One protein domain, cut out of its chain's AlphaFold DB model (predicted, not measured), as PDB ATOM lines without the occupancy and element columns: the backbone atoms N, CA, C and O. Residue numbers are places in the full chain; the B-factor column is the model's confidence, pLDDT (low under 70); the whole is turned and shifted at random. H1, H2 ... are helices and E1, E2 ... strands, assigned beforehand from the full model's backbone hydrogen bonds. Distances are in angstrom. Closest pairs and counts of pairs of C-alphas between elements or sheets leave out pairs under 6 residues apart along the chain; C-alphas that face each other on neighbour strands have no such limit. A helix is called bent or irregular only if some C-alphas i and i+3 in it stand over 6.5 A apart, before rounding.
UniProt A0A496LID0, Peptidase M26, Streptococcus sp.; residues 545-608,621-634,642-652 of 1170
ATOM      1  N   ASP A 545     197.189 255.631 116.708       88.12
ATOM      2  CA  ASP A 545     198.483 255.501 116.035       88.12
ATOM      3  C   ASP A 545     198.879 254.036 115.765       88.12
ATOM      4  O   ASP A 545     199.981 253.764 115.277       88.12
ATOM      5  N   LYS A 546     198.035 253.062 116.137       89.12
ATOM      6  CA  LYS A 546     198.371 251.633 116.098       89.12
ATOM      7  C   LYS A 546     197.723 250.909 114.911       89.12
ATOM      8  O   LYS A 546     196.579 251.198 114.554       89.12
ATOM      9  N   PRO A 547     198.413 249.918 114.315       86.31
ATOM     10  CA  PRO A 547     197.841 249.098 113.250       86.31
ATOM     11  C   PRO A 547     196.545 248.404 113.680       86.31
ATOM     12  O   PRO A 547     196.441 247.902 114.798       86.31
ATOM     13  N   GLY A 548     195.569 248.353 112.773       90.12
ATOM     14  CA  GLY A 548     194.270 247.719 113.015       90.12
ATOM     15  C   GLY A 548     193.269 248.578 113.794       90.12
ATOM     16  O   GLY A 548     192.147 248.128 114.007       90.12
ATOM     17  N   TYR A 549     193.628 249.797 114.200       95.44
ATOM     18  CA  TYR A 549     192.702 250.718 114.854       95.44
ATOM     19  C   TYR A 549     191.475 251.029 113.975       95.44
ATOM     20  O   TYR A 549     191.609 251.380 112.802       95.44
ATOM     21  N   LYS A 550     190.280 250.943 114.567       95.88
ATOM     22  CA  LYS A 550     188.996 251.351 113.981       95.88
ATOM     23  C   LYS A 550     188.337 252.368 114.914       95.88
ATOM     24  O   LYS A 550     188.156 252.087 116.098       95.88
ATOM     25  N   ALA A 551     187.985 253.549 114.403       95.00
ATOM     26  CA  ALA A 551     187.503 254.657 115.234       95.00
ATOM     27  C   ALA A 551     186.193 254.331 115.969       95.00
ATOM     28  O   ALA A 551     185.995 254.729 117.113       95.00
ATOM     29  N   GLU A 552     185.329 253.551 115.329       94.88
ATOM     30  CA  GLU A 552     184.076 253.040 115.875       94.88
ATOM     31  C   GLU A 552     184.256 252.087 117.075       94.88
ATOM     32  O   GLU A 552     183.317 251.903 117.845       94.88
ATOM     33  N   ASN A 553     185.458 251.530 117.275       96.38
ATOM     34  CA  ASN A 553     185.766 250.556 118.327       96.38
ATOM     35  C   ASN A 553     186.576 251.149 119.499       96.38
ATOM     36  O   ASN A 553     186.910 250.417 120.432       96.38
ATOM     37  N   GLU A 554     186.875 252.455 119.498       94.69
ATOM     38  CA  GLU A 554     187.704 253.125 120.520       94.69
ATOM     39  C   GLU A 554     187.252 252.810 121.958       94.69
ATOM     40  O   GLU A 554     188.064 252.451 122.813       94.69
ATOM     41  N   GLN A 555     185.943 252.872 122.226       95.12
ATOM     42  CA  GLN A 555     185.398 252.586 123.557       95.12
ATOM     43  C   GLN A 555     185.647 251.131 123.987       95.12
ATOM     44  O   GLN A 555     185.901 250.879 125.167       95.12
ATOM     45  N   LEU A 556     185.618 250.181 123.047       97.00
ATOM     46  CA  LEU A 556     185.908 248.776 123.318       97.00
ATOM     47  C   LEU A 556     187.389 248.565 123.645       97.00
ATOM     48  O   LEU A 556     187.688 247.815 124.572       97.00
ATOM     49  N   TYR A 557     188.307 249.255 122.957       95.69
ATOM     50  CA  TYR A 557     189.742 249.209 123.279       95.69
ATOM     51  C   TYR A 557     189.995 249.667 124.721       95.69
ATOM     52  O   TYR A 557     190.641 248.962 125.498       95.69
ATOM     53  N   GLN A 558     189.394 250.794 125.113       93.38
ATOM     54  CA  GLN A 558     189.474 251.317 126.481       93.38
ATOM     55  C   GLN A 558     188.834 250.373 127.510       93.38
ATOM     56  O   GLN A 558     189.355 250.196 128.612       93.38
ATOM     57  N   ASN A 559     187.711 249.742 127.162       95.88
ATOM     58  CA  ASN A 559     187.037 248.787 128.037       95.88
ATOM     59  C   ASN A 559     187.872 247.525 128.247       95.88
ATOM     60  O   ASN A 559     188.052 247.116 129.393       95.88
ATOM     61  N   LEU A 560     188.416 246.931 127.178       96.00
ATOM     62  CA  LEU A 560     189.259 245.736 127.257       96.00
ATOM     63  C   LEU A 560     190.537 245.969 128.058       96.00
ATOM     64  O   LEU A 560     191.013 245.046 128.714       96.00
ATOM     65  N   GLU A 561     191.035 247.201 128.123       93.44
ATOM     66  CA  GLU A 561     192.141 247.543 129.013       93.44
ATOM     67  C   GLU A 561     191.823 247.272 130.498       93.44
ATOM     68  O   GLU A 561     192.726 247.011 131.286       93.44
ATOM     69  N   ARG A 562     190.549 247.259 130.914       93.88
ATOM     70  CA  ARG A 562     190.153 246.865 132.282       93.88
ATOM     71  C   ARG A 562     190.107 245.349 132.491       93.88
ATOM     72  O   ARG A 562     190.266 244.901 133.623       93.88
ATOM     73  N   PHE A 563     189.908 244.570 131.429       95.69
ATOM     74  CA  PHE A 563     189.980 243.101 131.458       95.69
ATOM     75  C   PHE A 563     191.428 242.615 131.390       95.69
ATOM     76  O   PHE A 563     191.766 241.557 131.915       95.69
ATOM     77  N   MET A 564     192.266 243.397 130.713       93.19
ATOM     78  CA  MET A 564     193.627 243.069 130.326       93.19
ATOM     79  C   MET A 564     194.584 244.230 130.649       93.19
ATOM     80  O   MET A 564     195.245 244.760 129.748       93.19
ATOM     81  N   PRO A 565     194.680 244.653 131.927       90.19
ATOM     82  CA  PRO A 565     195.410 245.864 132.319       90.19
ATOM     83  C   PRO A 565     196.874 245.860 131.885       90.19
ATOM     84  O   PRO A 565     197.420 246.912 131.566       90.19
ATOM     85  N   PHE A 566     197.491 244.684 131.800       89.19
ATOM     86  CA  PHE A 566     198.927 244.556 131.590       89.19
ATOM     87  C   PHE A 566     199.343 244.252 130.153       89.19
ATOM     88  O   PHE A 566     200.537 244.262 129.892       89.19
ATOM     89  N   TYR A 567     198.422 243.980 129.222       92.12
ATOM     90  CA  TYR A 567     198.807 243.631 127.849       92.12
ATOM     91  C   TYR A 567     198.962 244.854 126.943       92.12
ATOM     92  O   TYR A 567     198.301 245.879 127.133       92.12
ATOM     93  N   ASN A 568     199.840 244.738 125.950       92.69
ATOM     94  CA  ASN A 568     200.134 245.803 124.996       92.69
ATOM     95  C   ASN A 568     198.934 246.188 124.115       92.69
ATOM     96  O   ASN A 568     198.053 245.378 123.822       92.69
ATOM     97  N   GLN A 569     198.925 247.439 123.654       92.50
ATOM     98  CA  GLN A 569     197.794 248.020 122.916       92.50
ATOM     99  C   GLN A 569     197.453 247.285 121.606       92.50
ATOM    100  O   GLN A 569     196.278 247.185 121.266       92.50
ATOM    101  N   GLU A 570     198.435 246.736 120.884       93.44
ATOM    102  CA  GLU A 570     198.183 245.974 119.651       93.44
ATOM    103  C   GLU A 570     197.385 244.696 119.927       93.44
ATOM    104  O   GLU A 570     196.491 244.357 119.153       93.44
ATOM    105  N   PHE A 571     197.671 244.011 121.038       94.69
ATOM    106  CA  PHE A 571     196.900 242.841 121.455       94.69
ATOM    107  C   PHE A 571     195.462 243.228 121.825       94.69
ATOM    108  O   PHE A 571     194.521 242.560 121.405       94.69
ATOM    109  N   LEU A 572     195.275 244.348 122.536       95.12
ATOM    110  CA  LEU A 572     193.943 244.862 122.878       95.12
ATOM    111  C   LEU A 572     193.119 245.215 121.630       95.12
ATOM    112  O   LEU A 572     191.945 244.856 121.561       95.12
ATOM    113  N   ILE A 573     193.725 245.883 120.642       96.25
ATOM    114  CA  ILE A 573     193.069 246.219 119.367       96.25
ATOM    115  C   ILE A 573     192.691 244.949 118.607       96.25
ATOM    116  O   ILE A 573     191.566 244.846 118.113       96.25
ATOM    117  N   HIS A 574     193.610 243.983 118.525       95.56
ATOM    118  CA  HIS A 574     193.354 242.712 117.860       95.56
ATOM    119  C   HIS A 574     192.168 241.976 118.490       95.56
ATOM    120  O   HIS A 574     191.210 241.647 117.790       95.56
ATOM    121  N   GLU A 575     192.192 241.782 119.810       95.88
ATOM    122  CA  GLU A 575     191.127 241.075 120.519       95.88
ATOM    123  C   GLU A 575     189.796 241.830 120.435       95.88
ATOM    124  O   GLU A 575     188.771 241.219 120.148       95.88
ATOM    125  N   ALA A 576     189.786 243.157 120.573       96.44
ATOM    126  CA  ALA A 576     188.573 243.954 120.399       96.44
ATOM    127  C   ALA A 576     187.967 243.812 118.998       96.44
ATOM    128  O   ALA A 576     186.769 243.566 118.870       96.44
ATOM    129  N   ASN A 577     188.776 243.931 117.944       96.06
ATOM    130  CA  ASN A 577     188.280 243.793 116.575       96.06
ATOM    131  C   ASN A 577     187.744 242.385 116.314       96.06
ATOM    132  O   ASN A 577     186.662 242.242 115.758       96.06
ATOM    133  N   LYS A 578     188.441 241.356 116.803       95.56
ATOM    134  CA  LYS A 578     187.986 239.964 116.757       95.56
ATOM    135  C   LYS A 578     186.641 239.773 117.467       95.56
ATOM    136  O   LYS A 578     185.788 239.054 116.956       95.56
ATOM    137  N   LEU A 579     186.413 240.428 118.613       96.00
ATOM    138  CA  LEU A 579     185.114 240.397 119.299       96.00
ATOM    139  C   LEU A 579     184.002 241.052 118.475       96.00
ATOM    140  O   LEU A 579     182.875 240.555 118.477       96.00
ATOM    141  N   VAL A 580     184.301 242.157 117.790       96.56
ATOM    142  CA  VAL A 580     183.342 242.854 116.921       96.56
ATOM    143  C   VAL A 580     183.010 242.005 115.700       96.56
ATOM    144  O   VAL A 580     181.834 241.764 115.437       96.56
ATOM    145  N   ASP A 581     184.026 241.482 115.016       94.56
ATOM    146  CA  ASP A 581     183.864 240.659 113.815       94.56
ATOM    147  C   ASP A 581     183.122 239.342 114.132       94.56
ATOM    148  O   ASP A 581     182.350 238.843 113.314       94.56
ATOM    149  N   ALA A 582     183.276 238.810 115.352       95.50
ATOM    150  CA  ALA A 582     182.526 237.653 115.848       95.50
ATOM    151  C   ALA A 582     181.112 237.984 116.376       95.50
ATOM    152  O   ALA A 582     180.397 237.072 116.794       95.50
ATOM    153  N   GLY A 583     180.709 239.260 116.413       95.06
ATOM    154  CA  GLY A 583     179.410 239.693 116.943       95.06
ATOM    155  C   GLY A 583     179.251 239.526 118.460       95.06
ATOM    156  O   GLY A 583     178.130 239.417 118.951       95.06
ATOM    157  N   LYS A 584     180.356 239.481 119.215       95.81
ATOM    158  CA  LYS A 584     180.387 239.170 120.657       95.81
ATOM    159  C   LYS A 584     180.596 240.373 121.574       95.81
ATOM    160  O   LYS A 584     180.443 240.240 122.783       95.81
ATOM    161  N   ALA A 585     180.955 241.537 121.035       92.56
ATOM    162  CA  ALA A 585     181.282 242.703 121.856       92.56
ATOM    163  C   ALA A 585     180.071 243.275 122.629       92.56
ATOM    164  O   ALA A 585     180.233 243.725 123.763       92.56
ATOM    165  N   GLY A 586     178.861 243.221 122.054       93.25
ATOM    166  CA  GLY A 586     177.614 243.615 122.726       93.25
ATOM    167  C   GLY A 586     177.687 244.993 123.395       93.25
ATOM    168  O   GLY A 586     178.131 245.965 122.788       93.25
ATOM    169  N   ASP A 587     177.299 245.059 124.669       94.12
ATOM    170  CA  ASP A 587     177.326 246.278 125.491       94.12
ATOM    171  C   ASP A 587     178.726 246.907 125.639       94.12
ATOM    172  O   ASP A 587     178.834 248.113 125.862       94.12
ATOM    173  N   LEU A 588     179.809 246.133 125.484       95.81
ATOM    174  CA  LEU A 588     181.185 246.634 125.621       95.81
ATOM    175  C   LEU A 588     181.589 247.596 124.492       95.81
ATOM    176  O   LEU A 588     182.578 248.312 124.645       95.81
ATOM    177  N   LEU A 589     180.851 247.624 123.376       94.50
ATOM    178  CA  LEU A 589     181.064 248.582 122.283       94.50
ATOM    179  C   LEU A 589     180.694 250.015 122.677       94.50
ATOM    180  O   LEU A 589     181.292 250.958 122.170       94.50
ATOM    181  N   THR A 590     179.700 250.188 123.549       93.00
ATOM    182  CA  THR A 590     179.075 251.498 123.796       93.00
ATOM    183  C   THR A 590     179.091 251.908 125.264       93.00
ATOM    184  O   THR A 590     179.248 253.091 125.563       93.00
ATOM    185  N   LYS A 591     178.962 250.961 126.200       96.81
ATOM    186  CA  LYS A 591     178.946 251.254 127.634       96.81
ATOM    187  C   LYS A 591     180.363 251.307 128.187       96.81
ATOM    188  O   LYS A 591     181.131 250.359 128.055       96.81
ATOM    189  N   LYS A 592     180.705 252.391 128.881       96.56
ATOM    190  CA  LYS A 592     182.000 252.544 129.558       96.56
ATOM    191  C   LYS A 592     182.098 251.632 130.785       96.56
ATOM    192  O   LYS A 592     181.253 251.710 131.677       96.56
ATOM    193  N   VAL A 593     183.157 250.834 130.871       97.00
ATOM    194  CA  VAL A 593     183.472 249.973 132.021       97.00
ATOM    195  C   VAL A 593     184.218 250.772 133.093       97.00
ATOM    196  O   VAL A 593     185.247 251.395 132.824       97.00
ATOM    197  N   LEU A 594     183.710 250.748 134.328       94.50
ATOM    198  CA  LEU A 594     184.382 251.313 135.501       94.50
ATOM    199  C   LEU A 594     185.379 250.325 136.104       94.50
ATOM    200  O   LEU A 594     186.514 250.703 136.389       94.50
ATOM    201  N   ALA A 595     184.959 249.071 136.280       95.06
ATOM    202  CA  ALA A 595     185.766 248.028 136.896       95.06
ATOM    203  C   ALA A 595     185.400 246.636 136.363       95.06
ATOM    204  O   ALA A 595     184.257 246.377 135.988       95.06
ATOM    205  N   VAL A 596     186.381 245.731 136.375       96.38
ATOM    206  CA  VAL A 596     186.195 244.296 136.127       96.38
ATOM    207  C   VAL A 596     186.723 243.551 137.341       96.38
ATOM    208  O   VAL A 596     187.916 243.606 137.642       96.38
ATOM    209  N   GLN A 597     185.830 242.876 138.054       96.00
ATOM    210  CA  GLN A 597     186.137 242.266 139.336       96.00
ATOM    211  C   GLN A 597     185.893 240.759 139.296       96.00
ATOM    212  O   GLN A 597     184.791 240.305 139.002       96.00
ATOM    213  N   ALA A 598     186.928 239.986 139.622       95.50
ATOM    214  CA  ALA A 598     186.852 238.536 139.716       95.50
ATOM    215  C   ALA A 598     185.930 238.083 140.859       95.50
ATOM    216  O   ALA A 598     185.884 238.714 141.925       95.50
ATOM    217  N   LEU A 599     185.236 236.971 140.622       96.38
ATOM    218  CA  LEU A 599     184.329 236.304 141.547       96.38
ATOM    219  C   LEU A 599     184.675 234.813 141.674       96.38
ATOM    220  O   LEU A 599     185.136 234.188 140.717       96.38
ATOM    221  N   LYS A 600     184.379 234.253 142.851       95.12
ATOM    222  CA  LYS A 600     184.266 232.815 143.106       95.12
ATOM    223  C   LYS A 600     182.834 232.524 143.541       95.12
ATOM    224  O   LYS A 600     182.429 232.887 144.650       95.12
ATOM    225  N   GLY A 601     182.027 231.953 142.652       94.38
ATOM    226  CA  GLY A 601     180.576 231.949 142.819       94.38
ATOM    227  C   GLY A 601     180.041 233.386 142.865       94.38
ATOM    228  O   GLY A 601     180.040 234.072 141.847       94.38
ATOM    229  N   ASN A 602     179.611 233.839 144.050       92.81
ATOM    230  CA  ASN A 602     179.144 235.213 144.304       92.81
ATOM    231  C   ASN A 602     180.061 235.997 145.269       92.81
ATOM    232  O   ASN A 602     179.732 237.109 145.677       92.81
ATOM    233  N   GLN A 603     181.215 235.434 145.644       94.75
ATOM    234  CA  GLN A 603     182.193 236.092 146.514       94.75
ATOM    235  C   GLN A 603     183.207 236.878 145.686       94.75
ATOM    236  O   GLN A 603     183.739 236.358 144.706       94.75
ATOM    237  N   PHE A 604     183.501 238.115 146.082       95.75
ATOM    238  CA  PHE A 604     184.513 238.928 145.411       95.75
ATOM    239  C   PHE A 604     185.927 238.435 145.724       95.75
ATOM    240  O   PHE A 604     186.294 238.239 146.879       95.75
ATOM    241  N   VAL A 605     186.741 238.278 144.680       94.38
ATOM    242  CA  VAL A 605     188.123 237.802 144.792       94.38
ATOM    243  C   VAL A 605     189.078 238.992 144.822       94.38
ATOM    244  O   VAL A 605     189.354 239.625 143.801       94.38
ATOM    245  N   ALA A 606     189.601 239.310 146.006       92.56
ATOM    246  CA  ALA A 606     190.562 240.396 146.171       92.56
ATOM    247  C   ALA A 606     192.030 239.964 145.992       92.56
ATOM    248  O   ALA A 606     192.880 240.824 145.801       92.56
ATOM    249  N   GLY A 607     192.349 238.671 146.012       89.88
ATOM    250  CA  GLY A 607     193.716 238.164 145.864       89.88
ATOM    251  C   GLY A 607     193.744 236.730 145.341       89.88
ATOM    252  O   GLY A 607     192.702 236.094 145.213       89.88
ATOM    253  N   GLY A 608     194.937 236.219 145.029       87.12
ATOM    254  CA  GLY A 608     195.111 234.849 144.540       87.12
ATOM    255  C   GLY A 608     194.564 234.617 143.126       87.12
ATOM    256  O   GLY A 608     194.438 235.554 142.333       87.12
ATOM    257  N   GLY A 621     175.634 252.279 135.838       92.00
ATOM    258  CA  GLY A 621     175.158 251.526 136.998       92.00
ATOM    259  C   GLY A 621     174.679 250.107 136.680       92.00
ATOM    260  O   GLY A 621     174.192 249.428 137.583       92.00
ATOM    261  N   SER A 622     174.811 249.639 135.433       94.88
ATOM    262  CA  SER A 622     174.524 248.251 135.056       94.88
ATOM    263  C   SER A 622     175.723 247.316 135.288       94.88
ATOM    264  O   SER A 622     176.863 247.756 135.477       94.88
ATOM    265  N   LYS A 623     175.471 245.998 135.274       95.81
ATOM    266  CA  LYS A 623     176.512 244.960 135.333       95.81
ATOM    267  C   LYS A 623     176.286 243.853 134.309       95.81
ATOM    268  O   LYS A 623     175.145 243.540 133.983       95.81
ATOM    269  N   THR A 624     177.374 243.189 133.929       96.75
ATOM    270  CA  THR A 624     177.357 241.912 133.200       96.75
ATOM    271  C   THR A 624     178.279 240.916 133.893       96.75
ATOM    272  O   THR A 624     179.309 241.307 134.441       96.75
ATOM    273  N   ILE A 625     177.919 239.632 133.889       97.06
ATOM    274  CA  ILE A 625     178.739 238.556 134.456       97.06
ATOM    275  C   ILE A 625     179.163 237.616 133.332       97.06
ATOM    276  O   ILE A 625     178.321 237.196 132.543       97.06
ATOM    277  N   TYR A 626     180.449 237.272 133.291       97.75
ATOM    278  CA  TYR A 626     181.004 236.289 132.359       97.75
ATOM    279  C   TYR A 626     181.696 235.150 133.105       97.75
ATOM    280  O   TYR A 626     182.217 235.359 134.205       97.75
ATOM    281  N   ASN A 627     181.713 233.958 132.511       97.75
ATOM    282  CA  ASN A 627     182.351 232.781 133.092       97.75
ATOM    283  C   ASN A 627     183.823 232.685 132.669       97.75
ATOM    284  O   ASN A 627     184.183 232.937 131.517       97.75
ATOM    285  N   LEU A 628     184.671 232.278 133.614       96.62
ATOM    286  CA  LEU A 628     186.091 232.032 133.401       96.62
ATOM    287  C   LEU A 628     186.368 230.535 133.237       96.62
ATOM    288  O   LEU A 628     185.789 229.697 133.926       96.62
ATOM    289  N   GLN A 629     187.281 230.197 132.328       93.06
ATOM    290  CA  GLN A 629     187.737 228.831 132.064       93.06
ATOM    291  C   GLN A 629     189.239 228.795 131.773       93.06
ATOM    292  O   GLN A 629     189.855 229.829 131.513       93.06
ATOM    293  N   ASN A 630     189.810 227.585 131.760       82.12
ATOM    294  CA  ASN A 630     191.163 227.309 131.268       82.12
ATOM    295  C   ASN A 630     192.220 228.252 131.857       82.12
ATOM    296  O   ASN A 630     192.951 228.909 131.117       82.12
ATOM    297  N   GLN A 631     192.270 228.333 133.190       83.75
ATOM    298  CA  GLN A 631     193.281 229.125 133.881       83.75
ATOM    299  C   GLN A 631     194.679 228.646 133.476       83.75
ATOM    300  O   GLN A 631     195.035 227.481 133.660       83.75
ATOM    301  N   ALA A 632     195.475 229.574 132.965       85.06
ATOM    302  CA  ALA A 632     196.858 229.364 132.589       85.06
ATOM    303  C   ALA A 632     197.745 230.459 133.190       85.06
ATOM    304  O   ALA A 632     197.281 231.436 133.784       85.06
ATOM    305  N   ARG A 633     199.053 230.275 133.041       82.00
ATOM    306  CA  ARG A 633     200.063 231.280 133.357       82.00
ATOM    307  C   ARG A 633     200.589 231.841 132.044       82.00
ATOM    308  O   ARG A 633     200.897 231.061 131.144       82.00
ATOM    309  N   PHE A 634     200.672 233.164 131.928       83.31
ATOM    310  CA  PHE A 634     201.208 233.784 130.719       83.31
ATOM    311  C   PHE A 634     202.737 233.654 130.692       83.31
ATOM    312  O   PHE A 634     203.437 234.337 131.445       83.31
ATOM    313  N   TYR A 642     192.918 233.876 132.184       94.81
ATOM    314  CA  TYR A 642     191.686 233.097 132.101       94.81
ATOM    315  C   TYR A 642     191.035 233.333 130.749       94.81
ATOM    316  O   TYR A 642     191.028 234.457 130.256       94.81
ATOM    317  N   GLN A 643     190.429 232.298 130.181       95.38
ATOM    318  CA  GLN A 643     189.557 232.442 129.021       95.38
ATOM    319  C   GLN A 643     188.171 232.890 129.483       95.38
ATOM    320  O   GLN A 643     187.585 232.273 130.371       95.38
ATOM    321  N   ILE A 644     187.639 233.939 128.862       96.81
ATOM    322  CA  ILE A 644     186.254 234.370 129.046       96.81
ATOM    323  C   ILE A 644     185.400 233.592 128.046       96.81
ATOM    324  O   ILE A 644     185.476 233.846 126.841       96.81
ATOM    325  N   ALA A 645     184.605 232.638 128.531       94.06
ATOM    326  CA  ALA A 645     183.926 231.655 127.681       94.06
ATOM    327  C   ALA A 645     183.003 232.305 126.634       94.06
ATOM    328  O   ALA A 645     182.999 231.925 125.462       94.06
ATOM    329  N   GLU A 646     182.248 233.323 127.043       95.81
ATOM    330  CA  GLU A 646     181.265 234.002 126.201       95.81
ATOM    331  C   GLU A 646     181.930 234.871 125.127       95.81
ATOM    332  O   GLU A 646     181.497 234.884 123.972       95.81
ATOM    333  N   LEU A 647     183.018 235.554 125.486       94.94
ATOM    334  CA  LEU A 647     183.702 236.499 124.607       94.94
ATOM    335  C   LEU A 647     184.727 235.804 123.694       94.94
ATOM    336  O   LEU A 647     184.883 236.189 122.541       94.94
ATOM    337  N   GLY A 648     185.374 234.725 124.141       91.00
ATOM    338  CA  GLY A 648     186.491 234.114 123.403       91.00
ATOM    339  C   GLY A 648     187.752 234.988 123.393       91.00
ATOM    340  O   GLY A 648     188.505 234.983 122.415       91.00
ATOM    341  N   THR A 649     187.933 235.753 124.471       93.25
ATOM    342  CA  THR A 649     189.112 236.575 124.777       93.25
ATOM    343  C   THR A 649     189.603 236.265 126.190       93.25
ATOM    344  O   THR A 649     189.011 235.432 126.884       93.25
ATOM    345  N   VAL A 650     190.668 236.929 126.633       93.88
ATOM    346  CA  VAL A 650     191.319 236.647 127.914       93.88
ATOM    347  C   VAL A 650     191.047 237.703 128.980       93.88
ATOM    348  O   VAL A 650     190.778 238.869 128.698       93.88
ATOM    349  N   TYR A 651     191.140 237.277 130.235       95.25
ATOM    350  CA  TYR A 651     191.088 238.118 131.422       95.25
ATOM    351  C   TYR A 651     192.359 237.918 132.247       95.25
ATOM    352  O   TYR A 651     192.786 236.782 132.463       95.25
ATOM    353  N   THR A 652     192.920 239.012 132.764       92.31
ATOM    354  CA  THR A 652     193.931 238.970 133.824       92.31
ATOM    355  C   THR A 652     193.520 239.895 134.981       92.31
ATOM    356  O   THR A 652     193.124 241.041 134.744       92.31
TER     357      THR A 652
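This is residues 545 to 608, 621 to 634 and 642 to 652 of the 1170 residues of the protein "Peptidase M26" of Streptococcus sp. (UniProt A0A496LID0). Two helices, H1 and H2, cross steeply at one end of the domain with the short H3 beside H1, and a small, strongly twisted sheet of E2, E3 and E4 comes next to them with E4 nearest the helices. The long strand E1 runs away from the helices near E2 but pairs with no named strand, and E2 reaches well past the short E3 and E4. The printed part has 89 residues, with three named helices followed by four named strands; the sheet's order is E2, E3, E4, antiparallel throughout, and the class is mixed, helices and strands. The whole is compact, with a radius of gyration of the C-alphas of 13.1 A and spans of 38 by 32 by 21 A.

H1, residues 551 to 563, begins with C-alpha 551 at (187.503, 254.657, 115.234) and is 20.1 A long; it is irregular, with C-alphas 552 and 555 7.8 A apart. H2 is residues 569 to 581, 18.2 A. H3, residues 586 to 589, is neither bent nor irregular, but only just: C-alphas 586 and 589 are 6.1 A apart. E1 is residues 593 to 600, 20.4 A. E2, residues 623 to 633, is 27.3 A long and bends by 73 degrees at residue 630. E3 is residues 642 to 644, 6.4 A, and E4 is residues 649 to 651, 7.1 A, ending with C-alpha 651 at (191.088, 238.118, 131.422).

H1 touches H2, which meets it with residues 572 to 577 alone; the closest C-alphas are those of Tyr 557 and Ile 573, 5.9 A, at a steep tilt of 67 degrees, opposite ways. H1 also touches H3, closest at the C-alphas of Leu 556 and Leu 589, 5.0 A. H1 only grazes the sheet with residues 560 to 563, and H2 only grazes it with residues 572 to 579; H3 is not on it. E2 and E3 are antiparallel, with N 629 and O 643 at 2.9 A. E3 and E4 form an antiparallel hairpin, with N 644 and O 649 at 2.8 A. E1 and E2 are near each other, with 15 pairs of C-alphas within 10 A, while E1 is apart from E3 and E4. Every O i to N i+4 pair is within hydrogen-bond range in H2, against 5 of 9 in H1, and H3 is too short for such a pair.

The C-alphas of Asp 545 and Gly 601, the two farthest apart, are 39.9 A apart. Residues 609 to 620 are not printed, with 27.1 A between C-alphas 608 and 621, and neither are residues 635 to 641, with 9.6 A between C-alphas 634 and 642. Of the links that are printed whole, none is long. The mean pLDDT of the printed part is 93.8, and no printed residue is under 70.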